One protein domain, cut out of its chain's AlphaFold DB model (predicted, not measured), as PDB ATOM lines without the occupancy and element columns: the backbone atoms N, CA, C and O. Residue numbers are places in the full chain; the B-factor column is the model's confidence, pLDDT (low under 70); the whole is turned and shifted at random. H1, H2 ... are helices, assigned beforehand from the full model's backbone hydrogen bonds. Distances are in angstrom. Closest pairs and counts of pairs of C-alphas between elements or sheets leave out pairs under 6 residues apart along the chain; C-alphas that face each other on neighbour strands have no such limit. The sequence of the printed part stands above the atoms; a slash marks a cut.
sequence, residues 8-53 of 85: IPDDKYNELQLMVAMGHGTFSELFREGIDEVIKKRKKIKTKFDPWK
ATOM      1  N   ILE A   8     111.647 100.896 178.512       93.50
ATOM      2  CA  ILE A   8     111.227  99.674 179.193       93.50
ATOM      3  C   ILE A   8     111.782  98.498 178.383       93.50
ATOM      4  O   ILE A   8     111.652  98.521 177.160       93.50
ATOM      5  N   PRO A   9     112.398  97.500 179.032       96.69
ATOM      6  CA  PRO A   9     112.783  96.252 178.382       96.69
ATOM      7  C   PRO A   9     111.601  95.546 177.700       96.69
ATOM      8  O   PRO A   9     110.477  95.567 178.213       96.69
ATOM      9  N   ASP A  10     111.860  94.893 176.565       96.19
ATOM     10  CA  ASP A  10     110.820  94.259 175.743       96.19
ATOM     11  C   ASP A  10     110.064  93.153 176.492       96.19
ATOM     12  O   ASP A  10     108.849  93.025 176.352       96.19
ATOM     13  N   ASP A  11     110.749  92.379 177.335       96.56
ATOM     14  CA  ASP A  11     110.137  91.343 178.173       96.56
ATOM     15  C   ASP A  11     109.075  91.938 179.109       96.56
ATOM     16  O   ASP A  11     107.954  91.433 179.190       96.56
ATOM     17  N   LYS A  12     109.382  93.073 179.747       94.12
ATOM     18  CA  LYS A  12     108.455  93.764 180.654       94.12
ATOM     19  C   LYS A  12     107.323  94.457 179.925       94.12
ATOM     20  O   LYS A  12     106.201  94.473 180.431       94.12
ATOM     21  N   TYR A  13     107.585  94.975 178.732       95.38
ATOM     22  CA  TYR A  13     106.533  95.501 177.875       95.38
ATOM     23  C   TYR A  13     105.530  94.411 177.476       95.38
ATOM     24  O   TYR A  13     104.320  94.613 177.604       95.38
ATOM     25  N   ASN A  14     106.027  93.243 177.063       96.31
ATOM     26  CA  ASN A  14     105.199  92.110 176.652       96.31
ATOM     27  C   ASN A  14     104.386  91.534 177.820       96.31
ATOM     28  O   ASN A  14     103.198  91.261 177.659       96.31
ATOM     29  N   GLU A  15     104.986  91.410 179.009       95.31
ATOM     30  CA  GLU A  15     104.270  91.008 180.230       95.31
ATOM     31  C   GLU A  15     103.123  91.979 180.555       95.31
ATOM     32  O   GLU A  15     101.994  91.550 180.798       95.31
ATOM     33  N   LEU A  16     103.381  93.290 180.509       94.50
ATOM     34  CA  LEU A  16     102.355  94.310 180.740       94.50
ATOM     35  C   LEU A  16     101.241  94.250 179.692       94.50
ATOM     36  O   LEU A  16     100.067  94.332 180.048       94.50
ATOM     37  N   GLN A  17     101.577  94.081 178.410       95.31
ATOM     38  CA  GLN A  17     100.567  93.907 177.365       95.31
ATOM     39  C   GLN A  17      99.708  92.664 177.595       95.31
ATOM     40  O   GLN A  17      98.491  92.736 177.428       95.31
ATOM     41  N   LEU A  18     100.311  91.550 178.013       96.50
ATOM     42  CA  LEU A  18      99.569  90.337 178.335       96.50
ATOM     43  C   LEU A  18      98.590  90.584 179.489       96.50
ATOM     44  O   LEU A  18      97.429  90.199 179.394       96.50
ATOM     45  N   MET A  19      99.011  91.283 180.546       95.38
ATOM     46  CA  MET A  19      98.121  91.642 181.659       95.38
ATOM     47  C   MET A  19      96.942  92.512 181.215       95.38
ATOM     48  O   MET A  19      95.812  92.297 181.657       95.38
ATOM     49  N   VAL A  20      97.179  93.456 180.305       96.19
ATOM     50  CA  VAL A  20      96.110  94.267 179.709       96.19
ATOM     51  C   VAL A  20      95.162  93.397 178.883       96.19
ATOM     52  O   VAL A  20      93.948  93.521 179.018       96.19
ATOM     53  N   ALA A  21      95.695  92.477 178.074       94.94
ATOM     54  CA  ALA A  21      94.894  91.548 177.277       94.94
ATOM     55  C   ALA A  21      94.043  90.603 178.147       94.94
ATOM     56  O   ALA A  21      92.939  90.234 177.757       94.94
ATOM     57  N   MET A  22      94.527  90.258 179.343       95.38
ATOM     58  CA  MET A  22      93.780  89.489 180.346       95.38
ATOM     59  C   MET A  22      92.721  90.318 181.096       95.38
ATOM     60  O   MET A  22      91.966  89.765 181.891       95.38
ATOM     61  N   GLY A  23      92.631  91.628 180.849       92.31
ATOM     62  CA  GLY A  23      91.607  92.491 181.436       92.31
ATOM     63  C   GLY A  23      91.960  93.066 182.808       92.31
ATOM     64  O   GLY A  23      91.073  93.577 183.488       92.31
ATOM     65  N   HIS A  24      93.234  93.061 183.214       92.06
ATOM     66  CA  HIS A  24      93.683  93.669 184.479       92.06
ATOM     67  C   HIS A  24      93.722  95.213 184.455       92.06
ATOM     68  O   HIS A  24      94.411  95.831 185.261       92.06
ATOM     69  N   GLY A  25      92.987  95.845 183.538       92.75
ATOM     70  CA  GLY A  25      92.951  97.293 183.344       92.75
ATOM     71  C   GLY A  25      93.795  97.762 182.161       92.75
ATOM     72  O   GLY A  25      94.169  96.994 181.275       92.75
ATOM     73  N   THR A  26      94.064  99.063 182.116       95.56
ATOM     74  CA  THR A  26      94.846  99.688 181.046       95.56
ATOM     75  C   THR A  26      96.343  99.643 181.340       95.56
ATOM     76  O   THR A  26      96.779  99.663 182.490       95.56
ATOM     77  N   PHE A  27      97.163  99.700 180.287       93.19
ATOM     78  CA  PHE A  27      98.626  99.745 180.418       93.19
ATOM     79  C   PHE A  27      99.089 100.871 181.357       93.19
ATOM     80  O   PHE A  27     100.001 100.706 182.161       93.19
ATOM     81  N   SER A  28      98.426 102.028 181.278       92.44
ATOM     82  CA  SER A  28      98.760 103.188 182.108       92.44
ATOM     83  C   SER A  28      98.378 103.005 183.576       92.44
ATOM     84  O   SER A  28      99.034 103.580 184.438       92.44
ATOM     85  N   GLU A  29      97.311 102.269 183.886       94.69
ATOM     86  CA  GLU A  29      96.923 101.973 185.273       94.69
ATOM     87  C   GLU A  29      97.933 101.037 185.924       94.69
ATOM     88  O   GLU A  29      98.503 101.405 186.948       94.69
ATOM     89  N   LEU A  30      98.255  99.923 185.261       94.38
ATOM     90  CA  LEU A  30      99.263  98.971 185.735       94.38
ATOM     91  C   LEU A  30     100.633  99.635 185.925       94.38
ATOM     92  O   LEU A  30     101.319  99.410 186.922       94.38
ATOM     93  N   PHE A  31     101.026 100.516 184.999       93.75
ATOM     94  CA  PHE A  31     102.286 101.249 185.110       93.75
ATOM     95  C   PHE A  31     102.307 102.204 186.315       93.75
ATOM     96  O   PHE A  31     103.317 102.296 187.015       93.75
ATOM     97  N   ARG A  32     101.198 102.906 186.590       93.50
ATOM     98  CA  ARG A  32     101.077 103.787 187.766       93.50
ATOM     99  C   ARG A  32     101.079 102.991 189.066       93.50
ATOM    100  O   ARG A  32     101.800 103.366 189.984       93.50
ATOM    101  N   GLU A  33     100.343 101.885 189.119       95.00
ATOM    102  CA  GLU A  33     100.300 100.999 190.284       95.00
ATOM    103  C   GLU A  33     101.699 100.468 190.630       95.00
ATOM    104  O   GLU A  33     102.142 100.573 191.775       95.00
ATOM    105  N   GLY A  34     102.448 100.005 189.622       93.31
ATOM    106  CA  GLY A  34     103.836  99.580 189.804       93.31
ATOM    107  C   GLY A  34     104.743 100.694 190.342       93.31
ATOM    108  O   GLY A  34     105.553 100.456 191.243       93.31
ATOM    109  N   ILE A  35     104.595 101.929 189.847       94.06
ATOM    110  CA  ILE A  35     105.333 103.093 190.366       94.06
ATOM    111  C   ILE A  35     104.978 103.358 191.835       94.06
ATOM    112  O   ILE A  35     105.882 103.509 192.665       94.06
ATOM    113  N   ASP A  36     103.689 103.391 192.174       95.50
ATOM    114  CA  ASP A  36     103.212 103.676 193.529       95.50
ATOM    115  C   ASP A  36     103.697 102.626 194.532       95.50
ATOM    116  O   ASP A  36     104.155 102.967 195.631       95.50
ATOM    117  N   GLU A  37     103.685 101.350 194.148       94.94
ATOM    118  CA  GLU A  37     104.249 100.275 194.957       94.94
ATOM    119  C   GLU A  37     105.734 100.483 195.255       94.94
ATOM    120  O   GLU A  37     106.168 100.345 196.407       94.94
ATOM    121  N   VAL A  38     106.526 100.813 194.232       93.19
ATOM    122  CA  VAL A  38     107.971 101.026 194.376       93.19
ATOM    123  C   VAL A  38     108.243 102.230 195.278       93.19
ATOM    124  O   VAL A  38     109.077 102.136 196.187       93.19
ATOM    125  N   ILE A  39     107.514 103.336 195.093       92.62
ATOM    126  CA  ILE A  39     107.622 104.529 195.947       92.62
ATOM    127  C   ILE A  39     107.266 104.177 197.393       92.62
ATOM    128  O   ILE A  39     108.018 104.509 198.313       92.62
ATOM    129  N   LYS A  40     106.159 103.461 197.618       92.31
ATOM    130  CA  LYS A  40     105.704 103.050 198.953       92.31
ATOM    131  C   LYS A  40     106.720 102.143 199.643       92.31
ATOM    132  O   LYS A  40     107.035 102.371 200.814       92.31
ATOM    133  N   LYS A  41     107.268 101.153 198.929       90.12
ATOM    134  CA  LYS A  41     108.322 100.252 199.430       90.12
ATOM    135  C   LYS A  41     109.572 101.043 199.826       90.12
ATOM    136  O   LYS A  41     110.057 100.889 200.944       90.12
ATOM    137  N   ARG A  42     110.041 101.965 198.977       85.38
ATOM    138  CA  ARG A  42     111.224 102.798 199.268       85.38
ATOM    139  C   ARG A  42     110.993 103.819 200.385       85.38
ATOM    140  O   ARG A  42     111.906 104.070 201.168       85.38
ATOM    141  N   LYS A  43     109.788 104.384 200.501       80.06
ATOM    142  CA  LYS A  43     109.432 105.330 201.572       80.06
ATOM    143  C   LYS A  43     109.421 104.652 202.943       80.06
ATOM    144  O   LYS A  43     109.964 105.213 203.888       80.06
ATOM    145  N   LYS A  44     108.876 103.432 203.042       66.19
ATOM    146  CA  LYS A  44     108.832 102.660 204.300       66.19
ATOM    147  C   LYS A  44     110.218 102.352 204.872       66.19
ATOM    148  O   LYS A  44     110.375 102.348 206.087       66.19
ATOM    149  N   ILE A  45     111.221 102.142 204.020       59.66
ATOM    150  CA  ILE A  45     112.595 101.830 204.455       59.66
ATOM    151  C   ILE A  45     113.249 103.022 205.182       59.66
ATOM    152  O   ILE A  45     114.114 102.820 206.026       59.66
ATOM    153  N   LYS A  46     112.811 104.263 204.925       57.00
ATOM    154  CA  LYS A  46     113.375 105.468 205.563       57.00
ATOM    155  C   LYS A  46     112.811 105.783 206.950       57.00
ATOM    156  O   LYS A  46     113.341 106.659 207.623       57.00
ATOM    157  N   THR A  47     111.767 105.094 207.401       56.66
ATOM    158  CA  THR A  47     111.131 105.360 208.697       56.66
ATOM    159  C   THR A  47     111.101 104.108 209.550       56.66
ATOM    160  O   THR A  47     110.102 103.393 209.610       56.66
ATOM    161  N   LYS A  48     112.202 103.887 210.261       55.34
ATOM    162  CA  LYS A  48     112.150 103.258 211.578       55.34
ATOM    163  C   LYS A  48     113.046 104.033 212.546       55.34
ATOM    164  O   LYS A  48     113.945 103.466 213.143       55.34
ATOM    165  N   PHE A  49     112.819 105.346 212.632       59.47
ATOM    166  CA  PHE A  49     113.160 106.088 213.843       59.47
ATOM    167  C   PHE A  49     112.032 105.802 214.828       59.47
ATOM    168  O   PHE A  49     110.875 106.127 214.550       59.47
ATOM    169  N   ASP A  50     112.357 105.091 215.899       64.56
ATOM    170  CA  ASP A  50     111.436 104.745 216.975       64.56
ATOM    171  C   ASP A  50     111.841 105.621 218.162       64.56
ATOM    172  O   ASP A  50     112.810 105.297 218.847       64.56
ATOM    173  N   PRO A  51     111.150 106.753 218.407       61.12
ATOM    174  CA  PRO A  51     111.554 107.720 219.421       61.12
ATOM    175  C   PRO A  51     111.674 107.110 220.815       61.12
ATOM    176  O   PRO A  51     112.425 107.613 221.634       61.12
ATOM    177  N   TRP A  52     110.957 106.023 221.103       60.41
ATOM    178  CA  TRP A  52     111.041 105.361 222.398       60.41
ATOM    179  C   TRP A  52     112.229 104.404 222.470       60.41
ATOM    180  O   TRP A  52     112.951 104.420 223.462       60.41
ATOM    181  N   LYS A  53     112.503 103.617 221.423       61.41
ATOM    182  CA  LYS A  53     113.691 102.742 221.407       61.41
ATOM    183  C   LYS A  53     115.003 103.496 221.236       61.41
ATOM    184  O   LYS A  53     116.007 103.079 221.805       61.41
TER     185      LYS A  53
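Overview. This is residues 8 to 53 of the 85 residues of an uncharacterized protein of uncultured bacterium (UniProt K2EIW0). What shape do these atoms make? H1 and the longer H2 meet near their ends as an L, and residues 32 to 53, of which 32 to 45 belong to H2, stick out as a free arm. What is printed? The printed part has 46 residues with two named helices, H1 then H2, and no named strand: all helix. It is extended, with a radius of gyration of the C-alphas of 15.9 A and spans of 50 by 21 by 13 A.

Arrangement. Where do the helices meet? H1, residues 10 to 21, touches H2, residues 27 to 45, with residues 16 to 20 alone, and H2 touches H1 with residues 27 to 30 alone. Their closest C-alphas, of Val 20 and Phe 27, are 6.1 A apart. How do they run? Opposite ways, at a steep tilt of 65 degrees. Are their backbones bonded throughout? Every O i to N i+4 pair is within hydrogen-bond range in H1, and 14 of 15 are in H2.

Along the chain. Where does H1 begin? C-alpha 10 is at (110.820, 94.259, 175.743), and H1 is 16.2 A long from first to last C-alpha. Where does H2 end? C-alpha 45 is at (112.595, 101.830, 204.455), and H2 is 27.9 A long.

Size, cuts and confidence. How large is it? The two C-alphas farthest apart, of Ala 21 and Trp 52, are 49.9 A apart. Is it continuous? The printed part has no cut, and the link from H1 to H2 is tight. Where is confidence low? The model's pLDDT is under 70 at residues 44 to 53.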